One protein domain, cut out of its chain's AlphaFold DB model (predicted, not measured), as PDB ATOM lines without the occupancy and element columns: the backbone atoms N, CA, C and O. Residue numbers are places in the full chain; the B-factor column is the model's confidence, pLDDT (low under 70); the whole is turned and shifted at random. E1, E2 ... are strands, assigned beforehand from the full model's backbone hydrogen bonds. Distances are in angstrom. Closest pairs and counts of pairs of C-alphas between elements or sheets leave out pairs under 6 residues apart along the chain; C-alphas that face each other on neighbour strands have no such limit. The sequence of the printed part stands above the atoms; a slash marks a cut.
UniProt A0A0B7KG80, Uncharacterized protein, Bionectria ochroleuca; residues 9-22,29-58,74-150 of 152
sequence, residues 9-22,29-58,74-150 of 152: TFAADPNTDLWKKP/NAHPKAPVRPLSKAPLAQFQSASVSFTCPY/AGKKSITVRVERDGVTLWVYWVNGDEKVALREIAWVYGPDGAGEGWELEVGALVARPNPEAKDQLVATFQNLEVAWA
ATOM      1  N   THR A   9      28.622  52.384  23.857       90.06
ATOM      2  CA  THR A   9      27.642  53.177  24.593       90.06
ATOM      3  C   THR A   9      27.434  54.497  23.888       90.06
ATOM      4  O   THR A   9      28.397  55.140  23.468       90.06
ATOM      5  N   PHE A  10      26.179  54.903  23.774       89.69
ATOM      6  CA  PHE A  10      25.826  56.240  23.328       89.69
ATOM      7  C   PHE A  10      24.505  56.669  23.966       89.69
ATOM      8  O   PHE A  10      23.784  55.858  24.557       89.69
ATOM      9  N   ALA A  11      24.238  57.969  23.904       89.56
ATOM     10  CA  ALA A  11      23.160  58.598  24.642       89.56
ATOM     11  C   ALA A  11      22.322  59.491  23.733       89.56
ATOM     12  O   ALA A  11      22.869  60.130  22.836       89.56
ATOM     13  N   ALA A  12      21.019  59.540  23.984       89.25
ATOM     14  CA  ALA A  12      20.102  60.448  23.315       89.25
ATOM     15  C   ALA A  12      19.651  61.549  24.277       89.25
ATOM     16  O   ALA A  12      19.198  61.260  25.390       89.25
ATOM     17  N   ASP A  13      19.755  62.800  23.832       89.81
ATOM     18  CA  ASP A  13      19.214  63.953  24.548       89.81
ATOM     19  C   ASP A  13      17.682  63.898  24.627       89.81
ATOM     20  O   ASP A  13      17.046  63.276  23.766       89.81
ATOM     21  N   PRO A  14      17.066  64.561  25.624       89.75
ATOM     22  CA  PRO A  14      15.637  64.843  25.611       89.75
ATOM     23  C   PRO A  14      15.181  65.413  24.272       89.75
ATOM     24  O   PRO A  14      15.939  66.092  23.577       89.75
ATOM     25  N   ASN A  15      13.908  65.188  23.948       86.19
ATOM     26  CA  ASN A  15      13.305  65.686  22.719       86.19
ATOM     27  C   ASN A  15      13.949  65.096  21.446       86.19
ATOM     28  O   ASN A  15      14.093  65.806  20.455       86.19
ATOM     29  N   THR A  16      14.362  63.822  21.471       86.00
ATOM     30  CA  THR A  16      14.874  63.079  20.301       86.00
ATOM     31  C   THR A  16      13.885  61.996  19.867       86.00
ATOM     32  O   THR A  16      13.285  61.321  20.704       86.00
ATOM     33  N   ASP A  17      13.728  61.788  18.558       78.50
ATOM     34  CA  ASP A  17      12.786  60.810  17.990       78.50
ATOM     35  C   ASP A  17      13.446  59.968  16.876       78.50
ATOM     36  O   ASP A  17      14.419  60.388  16.242       78.50
ATOM     37  N   LEU A  18      12.918  58.760  16.660       72.12
ATOM     38  CA  LEU A  18      13.297  57.821  15.601       72.12
ATOM     39  C   LEU A  18      12.509  58.060  14.305       72.12
ATOM     40  O   LEU A  18      12.976  57.692  13.224       72.12
ATOM     41  N   TRP A  19      11.312  58.648  14.388       65.62
ATOM     42  CA  TRP A  19      10.412  58.769  13.243       65.62
ATOM     43  C   TRP A  19      10.786  59.925  12.303       65.62
ATOM     44  O   TRP A  19      10.845  61.087  12.701       65.62
ATOM     45  N   LYS A  20      10.934  59.625  11.004       54.56
ATOM     46  CA  LYS A  20      10.919  60.629   9.927       54.56
ATOM     47  C   LYS A  20       9.486  60.778   9.407       54.56
ATOM     48  O   LYS A  20       8.951  59.832   8.833       54.56
ATOM     49  N   LYS A  21       8.845  61.936   9.598       43.62
ATOM     50  CA  LYS A  21       7.497  62.186   9.051       43.62
ATOM     51  C   LYS A  21       7.562  62.408   7.526       43.62
ATOM     52  O   LYS A  21       8.357  63.237   7.085       43.62
ATOM     53  N   PRO A  22       6.730  61.727   6.713       38.12
ATOM     54  CA  PRO A  22       6.509  62.104   5.311       38.12
ATOM     55  C   PRO A  22       5.880  63.515   5.206       38.12
ATOM     56  O   PRO A  22       5.133  63.876   6.118       38.12
ATOM     57  N   ASN A  29      12.541  71.962  12.136       42.75
ATOM     58  CA  ASN A  29      11.997  71.956  13.484       42.75
ATOM     59  C   ASN A  29      11.932  70.523  14.068       42.75
ATOM     60  O   ASN A  29      11.304  70.322  15.104       42.75
ATOM     61  N   ALA A  30      12.503  69.511  13.396       44.88
ATOM     62  CA  ALA A  30      12.674  68.183  13.965       44.88
ATOM     63  C   ALA A  30      13.681  68.333  15.101       44.88
ATOM     64  O   ALA A  30      14.872  68.533  14.872       44.88
ATOM     65  N   HIS A  31      13.161  68.312  16.322       53.59
ATOM     66  CA  HIS A  31      13.692  67.525  17.431       53.59
ATOM     67  C   HIS A  31      15.008  66.799  17.079       53.59
ATOM     68  O   HIS A  31      15.000  66.045  16.099       53.59
ATOM     69  N   PRO A  32      16.130  67.031  17.799       61.66
ATOM     70  CA  PRO A  32      17.429  66.463  17.442       61.66
ATOM     71  C   PRO A  32      17.300  64.989  17.057       61.66
ATOM     72  O   PRO A  32      16.621  64.201  17.721       61.66
ATOM     73  N   LYS A  33      17.899  64.620  15.922       63.81
ATOM     74  CA  LYS A  33      17.791  63.258  15.408       63.81
ATOM     75  C   LYS A  33      18.397  62.306  16.434       63.81
ATOM     76  O   LYS A  33      19.531  62.514  16.866       63.81
ATOM     77  N   ALA A  34      17.652  61.260  16.777       73.69
ATOM     78  CA  ALA A  34      18.165  60.181  17.601       73.69
ATOM     79  C   ALA A  34      19.515  59.681  17.050       73.69
ATOM     80  O   ALA A  34      19.634  59.461  15.835       73.69
ATOM     81  N   PRO A  35      20.541  59.512  17.898       75.62
ATOM     82  CA  PRO A  35      21.794  58.924  17.463       75.62
ATOM     83  C   PRO A  35      21.550  57.509  16.934       75.62
ATOM     84  O   PRO A  35      20.839  56.699  17.534       75.62
ATOM     85  N   VAL A  36      22.161  57.227  15.786       76.25
ATOM     86  CA  VAL A  36      22.125  55.924  15.126       76.25
ATOM     87  C   VAL A  36      23.550  55.492  14.879       76.25
ATOM     88  O   VAL A  36      24.357  56.270  14.366       76.25
ATOM     89  N   ARG A  37      23.850  54.240  15.207       81.81
ATOM     90  CA  ARG A  37      25.093  53.598  14.804       81.81
ATOM     91  C   ARG A  37      24.773  52.494  13.797       81.81
ATOM     92  O   ARG A  37      24.293  51.445  14.227       81.81
ATOM     93  N   PRO A  38      25.015  52.716  12.491       81.06
ATOM     94  CA  PRO A  38      24.961  51.665  11.478       81.06
ATOM     95  C   PRO A  38      25.988  50.577  11.787       81.06
ATOM     96  O   PRO A  38      27.116  50.891  12.182       81.06
ATOM     97  N   LEU A  39      25.610  49.309  11.630       83.56
ATOM     98  CA  LEU A  39      26.458  48.175  12.015       83.56
ATOM     99  C   LEU A  39      26.727  47.225  10.855       83.56
ATOM    100  O   LEU A  39      27.845  46.740  10.696       83.56
ATOM    101  N   SER A  40      25.715  46.959  10.036       89.75
ATOM    102  CA  SER A  40      25.846  46.098   8.868       89.75
ATOM    103  C   SER A  40      24.819  46.483   7.817       89.75
ATOM    104  O   SER A  40      23.725  46.926   8.162       89.75
ATOM    105  N   LYS A  41      25.166  46.314   6.543       93.06
ATOM    106  CA  LYS A  41      24.279  46.619   5.424       93.06
ATOM    107  C   LYS A  41      24.508  45.648   4.277       93.06
ATOM    108  O   LYS A  41      25.658  45.335   3.967       93.06
ATOM    109  N   ALA A  42      23.429  45.180   3.666       93.69
ATOM    110  CA  ALA A  42      23.450  44.291   2.508       93.69
ATOM    111  C   ALA A  42      22.066  44.292   1.830       93.69
ATOM    112  O   ALA A  42      21.109  44.832   2.394       93.69
ATOM    113  N   PRO A  43      21.914  43.700   0.632       94.94
ATOM    114  CA  PRO A  43      20.602  43.524   0.020       94.94
ATOM    115  C   PRO A  43      19.616  42.822   0.963       94.94
ATOM    116  O   PRO A  43      19.947  41.796   1.560       94.94
ATOM    117  N   LEU A  44      18.384  43.332   1.050       93.88
ATOM    118  CA  LEU A  44      17.315  42.772   1.888       93.88
ATOM    119  C   LEU A  44      17.101  41.273   1.614       93.88
ATOM    120  O   LEU A  44      16.914  40.487   2.539       93.88
ATOM    121  N   ALA A  45      17.223  40.860   0.350       92.06
ATOM    122  CA  ALA A  45      17.106  39.464  -0.068       92.06
ATOM    123  C   ALA A  45      18.103  38.515   0.625       92.06
ATOM    124  O   ALA A  45      17.820  37.323   0.734       92.06
ATOM    125  N   GLN A  46      19.241  39.027   1.104       94.50
ATOM    126  CA  GLN A  46      20.266  38.250   1.801       94.50
ATOM    127  C   GLN A  46      20.044  38.193   3.313       94.50
ATOM    128  O   GLN A  46      20.726  37.430   3.986       94.50
ATOM    129  N   PHE A  47      19.134  38.980   3.885       96.06
ATOM    130  CA  PHE A  47      18.960  39.007   5.334       96.06
ATOM    131  C   PHE A  47      18.467  37.658   5.870       96.06
ATOM    132  O   PHE A  47      17.462  37.126   5.391       96.06
ATOM    133  N   GLN A  48      19.162  37.121   6.878       96.25
ATOM    134  CA  GLN A  48      18.757  35.901   7.583       96.25
ATOM    135  C   GLN A  48      18.369  36.199   9.028       96.25
ATOM    136  O   GLN A  48      17.286  35.823   9.470       96.25
ATOM    137  N   SER A  49      19.244  36.870   9.779       96.94
ATOM    138  CA  SER A  49      18.930  37.280  11.147       96.94
ATOM    139  C   SER A  49      19.834  38.401  11.649       96.94
ATOM    140  O   SER A  49      20.933  38.613  11.138       96.94
ATOM    141  N   ALA A  50      19.374  39.101  12.681       97.00
ATOM    142  CA  ALA A  50      20.173  40.010  13.485       97.00
ATOM    143  C   ALA A  50      19.819  39.831  14.961       97.00
ATOM    144  O   ALA A  50      18.653  39.655  15.302       97.00
ATOM    145  N   SER A  51      20.801  39.897  15.846       95.69
ATOM    146  CA  SER A  51      20.613  39.825  17.294       95.69
ATOM    147  C   SER A  51      21.469  40.881  17.964       95.69
ATOM    148  O   SER A  51      22.588  41.128  17.524       95.69
ATOM    149  N   VAL A  52      20.953  41.514  19.014       94.62
ATOM    150  CA  VAL A  52      21.718  42.464  19.824       94.62
ATOM    151  C   VAL A  52      21.254  42.426  21.270       94.62
ATOM    152  O   VAL A  52      20.056  42.350  21.552       94.62
ATOM    153  N   SER A  53      22.210  42.525  22.187       92.62
ATOM    154  CA  SER A  53      21.944  42.722  23.606       92.62
ATOM    155  C   SER A  53      22.188  44.173  23.979       92.62
ATOM    156  O   SER A  53      23.215  44.749  23.619       92.62
ATOM    157  N   PHE A  54      21.274  44.772  24.731       91.69
ATOM    158  CA  PHE A  54      21.449  46.129  25.229       91.69
ATOM    159  C   PHE A  54      21.059  46.262  26.697       91.69
ATOM    160  O   PHE A  54      20.331  45.436  27.249       91.69
ATOM    161  N   THR A  55      21.572  47.307  27.333       89.81
ATOM    162  CA  THR A  55      21.217  47.706  28.694       89.81
ATOM    163  C   THR A  55      20.974  49.208  28.706       89.81
ATOM    164  O   THR A  55      21.799  49.974  28.213       89.81
ATOM    165  N   CYS A  56      19.857  49.629  29.283       83.44
ATOM    166  CA  CYS A  56      19.518  51.023  29.553       83.44
ATOM    167  C   CYS A  56      18.598  51.077  30.783       83.44
ATOM    168  O   CYS A  56      18.050  50.041  31.167       83.44
ATOM    169  N   PRO A  57      18.401  52.240  31.425       77.19
ATOM    170  CA  PRO A  57      17.365  52.379  32.440       77.19
ATOM    171  C   PRO A  57      15.985  52.131  31.813       77.19
ATOM    172  O   PRO A  57      15.554  52.885  30.943       77.19
ATOM    173  N   TYR A  58      15.288  51.082  32.250       68.06
ATOM    174  CA  TYR A  58      13.907  50.799  31.853       68.06
ATOM    175  C   TYR A  58      13.014  50.592  33.073       68.06
ATOM    176  O   TYR A  58      13.470  50.172  34.138       68.06
ATOM    177  N   ALA A  74      15.447  51.077  38.275       46.59
ATOM    178  CA  ALA A  74      16.369  51.071  37.146       46.59
ATOM    179  C   ALA A  74      16.999  49.670  36.995       46.59
ATOM    180  O   ALA A  74      17.840  49.259  37.797       46.59
ATOM    181  N   GLY A  75      16.564  48.907  35.991       50.59
ATOM    182  CA  GLY A  75      17.087  47.569  35.729       50.59
ATOM    183  C   GLY A  75      18.500  47.616  35.144       50.59
ATOM    184  O   GLY A  75      18.764  48.355  34.202       50.59
ATOM    185  N   LYS A  76      19.418  46.795  35.671       59.69
ATOM    186  CA  LYS A  76      20.746  46.534  35.068       59.69
ATOM    187  C   LYS A  76      20.774  45.272  34.193       59.69
ATOM    188  O   LYS A  76      21.819  44.940  33.639       59.69
ATOM    189  N   LYS A  77      19.662  44.527  34.104       75.06
ATOM    190  CA  LYS A  77      19.603  43.273  33.338       75.06
ATOM    191  C   LYS A  77      19.579  43.601  31.846       75.06
ATOM    192  O   LYS A  77      18.703  44.341  31.402       75.06
ATOM    193  N   SER A  78      20.537  43.042  31.110       84.56
ATOM    194  CA  SER A  78      20.612  43.170  29.656       84.56
ATOM    195  C   SER A  78      19.431  42.456  28.997       84.56
ATOM    196  O   SER A  78      19.029  41.376  29.437       84.56
ATOM    197  N   ILE A  79      18.872  43.075  27.961       89.88
ATOM    198  CA  ILE A  79      17.779  42.545  27.146       89.88
ATOM    199  C   ILE A  79      18.345  42.207  25.772       89.88
ATOM    200  O   ILE A  79      19.033  43.032  25.171       89.88
ATOM    201  N   THR A  80      18.030  41.016  25.269       93.62
ATOM    202  CA  THR A  80      18.409  40.585  23.922       93.62
ATOM    203  C   THR A  80      17.194  40.620  23.007       93.62
ATOM    204  O   THR A  80      16.173  39.996  23.297       93.62
ATOM    205  N   VAL A  81      17.311  41.339  21.894       95.12
ATOM    206  CA  VAL A  81      16.313  41.351  20.820       95.12
ATOM    207  C   VAL A  81      16.903  40.657  19.610       95.12
ATOM    208  O   VAL A  81      18.050  40.911  19.237       95.12
ATOM    209  N   ARG A  82      16.101  39.799  18.985       96.81
ATOM    210  CA  ARG A  82      16.490  39.046  17.801       96.81
ATOM    211  C   ARG A  82      15.450  39.204  16.707       96.81
ATOM    212  O   ARG A  82      14.260  39.073  16.961       96.81
ATOM    213  N   VAL A  83      15.911  39.484  15.499       97.56
ATOM    214  CA  VAL A  83      15.107  39.531  14.283       97.56
ATOM    215  C   VAL A  83      15.532  38.368  13.400       97.56
ATOM    216  O   VAL A  83      16.722  38.201  13.145       97.56
ATOM    217  N   GLU A  84      14.585  37.566  12.936       96.81
ATOM    218  CA  GLU A  84      14.840  36.424  12.054       96.81
ATOM    219  C   GLU A  84      13.907  36.485  10.854       96.81
ATOM    220  O   GLU A  84      12.737  36.843  10.987       96.81
ATOM    221  N   ARG A  85      14.426  36.128   9.681       95.12
ATOM    222  CA  ARG A  85      13.601  35.899   8.503       95.12
ATOM    223  C   ARG A  85      13.019  34.492   8.548       95.12
ATOM    224  O   ARG A  85      13.765  33.529   8.695       95.12
ATOM    225  N   ASP A  86      11.714  34.397   8.333       93.69
ATOM    226  CA  ASP A  86      11.001  33.144   8.107       93.69
ATOM    227  C   ASP A  86      10.207  33.255   6.799       93.69
ATOM    228  O   ASP A  86       9.218  33.982   6.700       93.69
ATOM    229  N   GLY A  87      10.719  32.629   5.735       90.19
ATOM    230  CA  GLY A  87      10.166  32.749   4.384       90.19
ATOM    231  C   GLY A  87      10.082  34.201   3.889       90.19
ATOM    232  O   GLY A  87      11.087  34.792   3.472       90.19
ATOM    233  N   VAL A  88       8.864  34.750   3.907       89.56
ATOM    234  CA  VAL A  88       8.507  36.105   3.443       89.56
ATOM    235  C   VAL A  88       8.147  37.060   4.589       89.56
ATOM    236  O   VAL A  88       7.610  38.139   4.352       89.56
ATOM    237  N   THR A  89       8.432  36.707   5.843       92.62
ATOM    238  CA  THR A  89       8.204  37.601   6.984       92.62
ATOM    239  C   THR A  89       9.454  37.733   7.848       92.62
ATOM    240  O   THR A  89      10.377  36.917   7.795       92.62
ATOM    241  N   LEU A  90       9.530  38.831   8.601       95.69
ATOM    242  CA  LEU A  90      10.495  38.995   9.682       95.69
ATOM    243  C   LEU A  90       9.774  38.857  11.012       95.69
ATOM    244  O   LEU A  90       8.799  39.562  11.270       95.69
ATOM    245  N   TRP A  91      10.315  38.022  11.881       97.50
ATOM    246  CA  TRP A  91       9.883  37.912  13.261       97.50
ATOM    247  C   TRP A  91      10.855  38.625  14.184       97.50
ATOM    248  O   TRP A  91      12.067  38.466  14.068       97.50
ATOM    249  N   VAL A  92      10.312  39.397  15.118       97.44
ATOM    250  CA  VAL A  92      11.038  40.056  16.201       97.44
ATOM    251  C   VAL A  92      10.736  39.317  17.495       97.44
ATOM    252  O   VAL A  92       9.573  39.163  17.871       97.44
ATOM    253  N   TYR A  93      11.787  38.909  18.191       97.00
ATOM    254  CA  TYR A  93      11.742  38.163  19.437       97.00
ATOM    255  C   TYR A  93      12.462  38.915  20.554       97.00
ATOM    256  O   TYR A  93      13.502  39.540  20.330       97.00
ATOM    257  N   TRP A  94      11.951  38.777  21.773       93.94
ATOM    258  CA  TRP A  94      12.744  38.926  22.986       93.94
ATOM    259  C   TRP A  94      13.354  37.566  23.331       93.94
ATOM    260  O   TRP A  94      12.642  36.567  23.407       93.94
ATOM    261  N   VAL A  95      14.669  37.525  23.534       92.88
ATOM    262  CA  VAL A  95      15.385  36.322  23.967       92.88
ATOM    263  C   VAL A  95      15.648  36.418  25.471       92.88
ATOM    264  O   VAL A  95      16.295  37.361  25.936       92.88
ATOM    265  N   ASN A  96      15.137  35.454  26.238       86.12
ATOM    266  CA  ASN A  96      15.292  35.376  27.691       86.12
ATOM    267  C   ASN A  96      15.899  34.022  28.074       86.12
ATOM    268  O   ASN A  96      15.183  33.055  28.321       86.12
ATOM    269  N   GLY A  97      17.232  33.958  28.116       86.00
ATOM    270  CA  GLY A  97      17.936  32.680  28.239       86.00
ATOM    271  C   GLY A  97      17.746  31.856  26.968       86.00
ATOM    272  O   GLY A  97      18.022  32.355  25.879       86.00
ATOM    273  N   ASP A  98      17.234  30.636  27.114       87.56
ATOM    274  CA  ASP A  98      17.002  29.712  25.994       87.56
ATOM    275  C   ASP A  98      15.622  29.896  25.331       87.56
ATOM    276  O   ASP A  98      15.336  29.300  24.292       87.56
ATOM    277  N   GLU A  99      14.757  30.741  25.902       91.00
ATOM    278  CA  GLU A  99      13.413  30.997  25.384       91.00
ATOM    279  C   GLU A  99      13.380  32.197  24.426       91.00
ATOM    280  O   GLU A  99      13.916  33.273  24.717       91.00
ATOM    281  N   LYS A 100      12.681  32.032  23.293       93.62
ATOM    282  CA  LYS A 100      12.329  33.115  22.361       93.62
ATOM    283  C   LYS A 100      10.849  33.468  22.512       93.62
ATOM    284  O   LYS A 100       9.984  32.673  22.160       93.62
ATOM    285  N   VAL A 101      10.560  34.681  22.982       94.50
ATOM    286  CA  VAL A 101       9.197  35.224  23.095       94.50
ATOM    287  C   VAL A 101       8.917  36.118  21.891       94.50
ATOM    288  O   VAL A 101       9.601  37.123  21.691       94.50
ATOM    289  N   ALA A 102       7.927  35.762  21.071       95.81
ATOM    290  CA  ALA A 102       7.546  36.552  19.902       95.81
ATOM    291  C   ALA A 102       6.957  37.910  20.317       95.81
ATOM    292  O   ALA A 102       6.051  37.978  21.145       95.81
ATOM    293  N   LEU A 103       7.471  38.991  19.726       93.94
ATOM    294  CA  LEU A 103       7.000  40.359  19.950       93.94
ATOM    295  C   LEU A 103       6.231  40.905  18.749       93.94
ATOM    296  O   LEU A 103       5.243  41.618  18.920       93.94
ATOM    297  N   ARG A 104       6.714  40.630  17.529       95.81
ATOM    298  CA  ARG A 104       6.130  41.187  16.306       95.81
ATOM    299  C   ARG A 104       6.457  40.358  15.073       95.81
ATOM    300  O   ARG A 104       7.598  39.947  14.901       95.81
ATOM    301  N   GLU A 105       5.485  40.246  14.178       95.62
ATOM    302  CA  GLU A 105       5.681  39.820  12.794       95.62
ATOM    303  C   GLU A 105       5.632  41.027  11.843       95.62
ATOM    304  O   GLU A 105       4.859  41.973  12.038       95.62
ATOM    305  N   ILE A 106       6.471  41.008  10.809       93.81
ATOM    306  CA  ILE A 106       6.573  42.046   9.784       93.81
ATOM    307  C   ILE A 106       6.547  41.373   8.407       93.81
ATOM    308  O   ILE A 106       7.549  40.820   7.963       93.81
ATOM    309  N   ALA A 107       5.409  41.452   7.718       90.62
ATOM    310  CA  ALA A 107       5.211  40.805   6.416       90.62
ATOM    311  C   ALA A 107       5.386  41.743   5.208       90.62
ATOM    312  O   ALA A 107       5.641  41.294   4.097       90.62
ATOM    313  N   TRP A 108       5.268  43.060   5.400       90.31
ATOM    314  CA  TRP A 108       5.229  44.010   4.280       90.31
ATOM    315  C   TRP A 108       6.560  44.123   3.517       90.31
ATOM    316  O   TRP A 108       6.560  44.503   2.351       90.31
ATOM    317  N   VAL A 109       7.685  43.781   4.159       89.31
ATOM    318  CA  VAL A 109       9.038  43.915   3.586       89.31
ATOM    319  C   VAL A 109       9.338  42.916   2.464       89.31
ATOM    320  O   VAL A 109      10.193  43.207   1.638       89.31
ATOM    321  N   TYR A 110       8.633  41.780   2.412       88.81
ATOM    322  CA  TYR A 110       8.726  40.785   1.330       88.81
ATOM    323  C   TYR A 110       7.339  40.461   0.751       88.81
ATOM    324  O   TYR A 110       7.051  39.320   0.388       88.81
ATOM    325  N   GLY A 111       6.446  41.454   0.747       80.12
ATOM    326  CA  GLY A 111       5.085  41.319   0.231       80.12
ATOM    327  C   GLY A 111       5.006  41.013  -1.278       80.12
ATOM    328  O   GLY A 111       6.027  40.917  -1.963       80.12
ATOM    329  N   PRO A 112       3.782  40.861  -1.817       75.56
ATOM    330  CA  PRO A 112       3.574  40.620  -3.246       75.56
ATOM    331  C   PRO A 112       4.092  41.779  -4.123       75.56
ATOM    332  O   PRO A 112       4.408  42.860  -3.629       75.56
ATOM    333  N   ASP A 113       4.174  41.537  -5.435       81.50
ATOM    334  CA  ASP A 113       4.512  42.528  -6.474       81.50
ATOM    335  C   ASP A 113       5.930  43.131  -6.402       81.50
ATOM    336  O   ASP A 113       6.155  44.273  -6.797       81.50
ATOM    337  N   GLY A 114       6.911  42.365  -5.914       74.62
ATOM    338  CA  GLY A 114       8.309  42.812  -5.847       74.62
ATOM    339  C   GLY A 114       8.598  43.742  -4.664       74.62
ATOM    340  O   GLY A 114       9.581  44.484  -4.676       74.62
ATOM    341  N   ALA A 115       7.760  43.723  -3.620       82.19
ATOM    342  CA  ALA A 115       8.043  44.456  -2.392       82.19
ATOM    343  C   ALA A 115       9.413  44.043  -1.824       82.19
ATOM    344  O   ALA A 115       9.705  42.861  -1.637       82.19
ATOM    345  N   GLY A 116      10.269  45.036  -1.581       82.50
ATOM    346  CA  GLY A 116      11.631  44.802  -1.107       82.50
ATOM    347  C   GLY A 116      12.644  44.413  -2.192       82.50
ATOM    348  O   GLY A 116      13.833  44.288  -1.884       82.50
ATOM    349  N   GLU A 117      12.231  44.234  -3.453       87.56
ATOM    350  CA  GLU A 117      13.148  43.901  -4.544       87.56
ATOM    351  C   GLU A 117      14.134  45.052  -4.790       87.56
ATOM    352  O   GLU A 117      13.761  46.218  -4.918       87.56
ATOM    353  N   GLY A 118      15.429  44.727  -4.796       89.00
ATOM    354  CA  GLY A 118      16.507  45.708  -4.940       89.00
ATOM    355  C   GLY A 118      16.765  46.581  -3.704       89.00
ATOM    356  O   GLY A 118      17.626  47.456  -3.766       89.00
ATOM    357  N   TRP A 119      16.067  46.366  -2.583       92.56
ATOM    358  CA  TRP A 119      16.274  47.171  -1.377       92.56
ATOM    359  C   TRP A 119      17.605  46.841  -0.694       92.56
ATOM    360  O   TRP A 119      17.985  45.676  -0.560       92.56
ATOM    361  N   GLU A 120      18.284  47.874  -0.195       92.94
ATOM    362  CA  GLU A 120      19.387  47.736   0.759       92.94
ATOM    363  C   GLU A 120      18.809  47.781   2.179       92.94
ATOM    364  O   GLU A 120      18.076  48.708   2.533       92.94
ATOM    365  N   LEU A 121      19.120  46.770   2.988       92.69
ATOM    366  CA  LEU A 121      18.763  46.721   4.399       92.69
ATOM    367  C   LEU A 121      19.975  47.116   5.242       92.69
ATOM    368  O   LEU A 121      21.040  46.511   5.125       92.69
ATOM    369  N   GLU A 122      19.784  48.080   6.141       92.62
ATOM    370  CA  GLU A 122      20.756  48.452   7.168       92.62
ATOM    371  C   GLU A 122      20.283  47.968   8.545       92.62
ATOM    372  O   GLU A 122      19.147  48.211   8.957       92.62
ATOM    373  N   VAL A 123      21.174  47.300   9.275       92.38
ATOM    374  CA  VAL A 123      21.006  46.936  10.682       92.38
ATOM    375  C   VAL A 123      21.835  47.903  11.521       92.38
ATOM    376  O   VAL A 123      23.046  48.034  11.321       92.38
ATOM    377  N   GLY A 124      21.193  48.567  12.481       90.50
ATOM    378  CA  GLY A 124      21.827  49.558  13.346       90.50
ATOM    379  C   GLY A 124      21.233  49.587  14.751       90.50
ATOM    380  O   GLY A 124      20.111  49.138  14.975       90.50
ATOM    381  N   ALA A 125      22.000  50.129  15.696       90.56
ATOM    382  CA  ALA A 125      21.534  50.421  17.050       90.56
ATOM    383  C   ALA A 125      21.056  51.875  17.127       90.56
ATOM    384  O   ALA A 125      21.718  52.774  16.602       90.56
ATOM    385  N   LEU A 126      19.922  52.105  17.794       89.69
ATOM    386  CA  LEU A 126      19.302  53.422  17.926       89.69
ATOM    387  C   LEU A 126      18.866  53.666  19.373       89.69
ATOM    388  O   LEU A 126      18.433  52.738  20.057       89.69
ATOM    389  N   VAL A 127      18.949  54.919  19.823       89.81
ATOM    390  CA  VAL A 127      18.452  55.369  21.134       89.81
ATOM    391  C   VAL A 127      17.693  56.671  20.931       89.81
ATOM    392  O   VAL A 127      18.206  57.572  20.278       89.81
ATOM    393  N   ALA A 128      16.491  56.780  21.492       89.25
ATOM    394  CA  ALA A 128      15.689  57.998  21.446       89.25
ATOM    395  C   ALA A 128      15.060  58.284  22.809       89.25
ATOM    396  O   ALA A 128      14.670  57.367  23.534       89.25
ATOM    397  N   ARG A 129      14.929  59.568  23.136       88.44
ATOM    398  CA  ARG A 129      14.313  60.087  24.357       88.44
ATOM    399  C   ARG A 129      13.259  61.128  23.954       88.44
ATOM    400  O   ARG A 129      13.533  62.326  24.003       88.44
ATOM    401  N   PRO A 130      12.046  60.689  23.569       86.69
ATOM    402  CA  PRO A 130      11.055  61.585  22.970       86.69
ATOM    403  C   PRO A 130      10.465  62.606  23.935       86.69
ATOM    404  O   PRO A 130      10.013  63.652  23.492       86.69
ATOM    405  N   ASN A 131      10.458  62.322  25.244       86.12
ATOM    406  CA  ASN A 131       9.912  63.247  26.234       86.12
ATOM    407  C   ASN A 131      10.757  64.541  26.281       86.12
ATOM    408  O   ASN A 131      11.911  64.472  26.721       86.12
ATOM    409  N   PRO A 132      10.211  65.706  25.878       84.50
ATOM    410  CA  PRO A 132      10.945  66.968  25.905       84.50
ATOM    411  C   PRO A 132      11.180  67.499  27.323       84.50
ATOM    412  O   PRO A 132      12.086  68.297  27.526       84.50
ATOM    413  N   GLU A 133      10.383  67.063  28.301       89.12
ATOM    414  CA  GLU A 133      10.493  67.486  29.701       89.12
ATOM    415  C   GLU A 133      11.509  66.652  30.496       89.12
ATOM    416  O   GLU A 133      11.758  66.921  31.676       89.12
ATOM    417  N   ALA A 134      12.099  65.622  29.875       87.25
ATOM    418  CA  ALA A 134      13.161  64.850  30.502       87.25
ATOM    419  C   ALA A 134      14.360  65.755  30.824       87.25
ATOM    420  O   ALA A 134      14.757  66.601  30.027       87.25
ATOM    421  N   LYS A 135      14.946  65.564  32.008       89.69
ATOM    422  CA  LYS A 135      16.095  66.352  32.490       89.69
ATOM    423  C   LYS A 135      17.430  65.636  32.280       89.69
ATOM    424  O   LYS A 135      18.481  66.193  32.579       89.69
ATOM    425  N   ASP A 136      17.369  64.399  31.809       87.75
ATOM    426  CA  ASP A 136      18.470  63.462  31.669       87.75
ATOM    427  C   ASP A 136      18.513  62.857  30.259       87.75
ATOM    428  O   ASP A 136      17.494  62.721  29.574       87.75
ATOM    429  N   GLN A 137      19.716  62.467  29.836       88.94
ATOM    430  CA  GLN A 137      19.907  61.697  28.614       88.94
ATOM    431  C   GLN A 137      19.496  60.240  28.834       88.94
ATOM    432  O   GLN A 137      19.754  59.663  29.893       88.94
ATOM    433  N   LEU A 138      18.948  59.604  27.800       88.31
ATOM    434  CA  LEU A 138      18.823  58.150  27.793       88.31
ATOM    435  C   LEU A 138      20.136  57.544  27.309       88.31
ATOM    436  O   LEU A 138      20.475  57.677  26.137       88.31
ATOM    437  N   VAL A 139      20.852  56.862  28.199       89.81
ATOM    438  CA  VAL A 139      22.100  56.159  27.876       89.81
ATOM    439  C   VAL A 139      21.806  54.678  27.663       89.81
ATOM    440  O   VAL A 139      21.180  54.044  28.516       89.81
ATOM    441  N   ALA A 140      22.285  54.116  26.551       90.00
ATOM    442  CA  ALA A 140      22.218  52.681  26.303       90.00
ATOM    443  C   ALA A 140      23.578  52.119  25.884       90.00
ATOM    444  O   ALA A 140      24.320  52.723  25.103       90.00
ATOM    445  N   THR A 141      23.882  50.931  26.397       91.44
ATOM    446  CA  THR A 141      25.069  50.150  26.051       91.44
ATOM    447  C   THR A 141      24.642  48.937  25.245       91.44
ATOM    448  O   THR A 141      23.773  48.193  25.690       91.44
ATOM    449  N   PHE A 142      25.267  48.725  24.090       91.88
ATOM    450  CA  PHE A 142      25.006  47.616  23.178       91.88
ATOM    451  C   PHE A 142      26.208  46.671  23.127       91.88
ATOM    452  O   PHE A 142      27.367  47.097  23.153       91.88
ATOM    453  N   GLN A 143      25.919  45.378  23.042       91.19
ATOM    454  CA  GLN A 143      26.888  44.286  23.008       91.19
ATOM    455  C   GLN A 143      26.310  43.069  22.278       91.19
ATOM    456  O   GLN A 143      25.110  43.018  22.006       91.19
ATOM    457  N   ASN A 144      27.163  42.084  21.988       90.06
ATOM    458  CA  ASN A 144      26.780  40.809  21.369       90.06
ATOM    459  C   ASN A 144      25.939  41.002  20.095       90.06
ATOM    460  O   ASN A 144      24.895  40.372  19.931       90.06
ATOM    461  N   LEU A 145      26.355  41.936  19.231       90.69
ATOM    462  CA  LEU A 145      25.714  42.090  17.934       90.69
ATOM    463  C   LEU A 145      26.147  40.947  17.024       90.69
ATOM    464  O   LEU A 145      27.331  40.784  16.739       90.69
ATOM    465  N   GLU A 146      25.165  40.257  16.475       92.94
ATOM    466  CA  GLU A 146      25.364  39.257  15.442       92.94
ATOM    467  C   GLU A 146      24.442  39.585  14.278       92.94
ATOM    468  O   GLU A 146      23.251  39.817  14.475       92.94
ATOM    469  N   VAL A 147      24.983  39.618  13.061       94.75
ATOM    470  CA  VAL A 147      24.187  39.789  11.843       94.75
ATOM    471  C   VAL A 147      24.577  38.695  10.866       94.75
ATOM    472  O   VAL A 147      25.750  38.551  10.520       94.75
ATOM    473  N   ALA A 148      23.588  37.921  10.435       95.50
ATOM    474  CA  ALA A 148      23.747  36.853   9.468       95.50
ATOM    475  C   ALA A 148      23.105  37.257   8.140       95.50
ATOM    476  O   ALA A 148      21.906  37.549   8.062       95.50
ATOM    477  N   TRP A 149      23.928  37.221   7.097       96.00
ATOM    478  CA  TRP A 149      23.530  37.407   5.709       96.00
ATOM    479  C   TRP A 149      23.794  36.111   4.939       96.00
ATOM    480  O   TRP A 149      24.798  35.434   5.172       96.00
ATOM    481  N   ALA A 150      22.907  35.765   4.010       92.81
ATOM    482  CA  ALA A 150      23.118  34.682   3.066       92.81
ATOM    483  C   ALA A 150      24.328  34.998   2.181       92.81
ATOM    484  O   ALA A 150      24.500  36.128   1.721       92.81
TER     485      ALA A 150
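This is residues 9 to 22, 29 to 58 and 74 to 150 of the 152 residues of an uncharacterized protein of Bionectria ochroleuca (UniProt A0A0B7KG80). A strongly twisted wall of six strands has a small two-stranded sheet, E2 and E7, over part of one face, near E8 and E3; the two layers are only partly face to face, with few close contacts. The 121 printed residues hold eight strands, E1 to E8 in chain order, and no named helix: all strand. Both sheets are antiparallel, the larger in the order E1, E8, E3, E4, E5, E6. The whole is flat, spanning 46 by 40 by 21 A, and only just compact, close to loose, with a radius of gyration of the C-alphas of 15.9 A.

E8, residues 138 to 149, bends by 61 degrees at residue 144; its pairing is staggered, with edge strand E1, residues 9 to 12, over 138 to 141 and with E3, residues 47 to 55, over 141 to 149. N 12 and O 138 are 2.9 A apart, N 51 and O 146 2.8 A. E4, residues 79 to 86, neighbours E3, with N 50 and O 83 at 2.8 A. E4, E5, residues 89 to 96, and edge strand E6, residues 99 to 106, form a meander, each strand the antiparallel neighbour of the one before, in two hairpins; N 84 and O 91 are 2.9 A apart, N 92 and O 104 2.8 A. E2, residues 36 to 43, neighbours E7, residues 120 to 126, with N 123 and O 40 at 2.8 A. The closest C-alphas of E2 and E8 are Ser 40 and Val 147, 7.2 A apart; those of E3 and E7 are Ala 50 and Val 123, 7.5 A.

E1 begins at C-alpha 9 (27.642, 53.177, 24.593). E8, 30.7 A long, ends at C-alpha 149 (23.530, 37.407, 5.709). E3 measures 25.0 A.

C-alphas 113 and 135, the two farthest apart, are 47.1 A apart. The printed part has two cuts: across the first, where 6 residues are not printed, C-alphas 22 and 29 are 13.9 A apart, and across the second, where 15 residues are not printed, C-alphas 58 and 74 are 5.8 A apart. Links E6 to E7 and E7 to E8 are long. Residues 19 to 22, 29 to 33, 58 and 74 to 76 have pLDDT under 70.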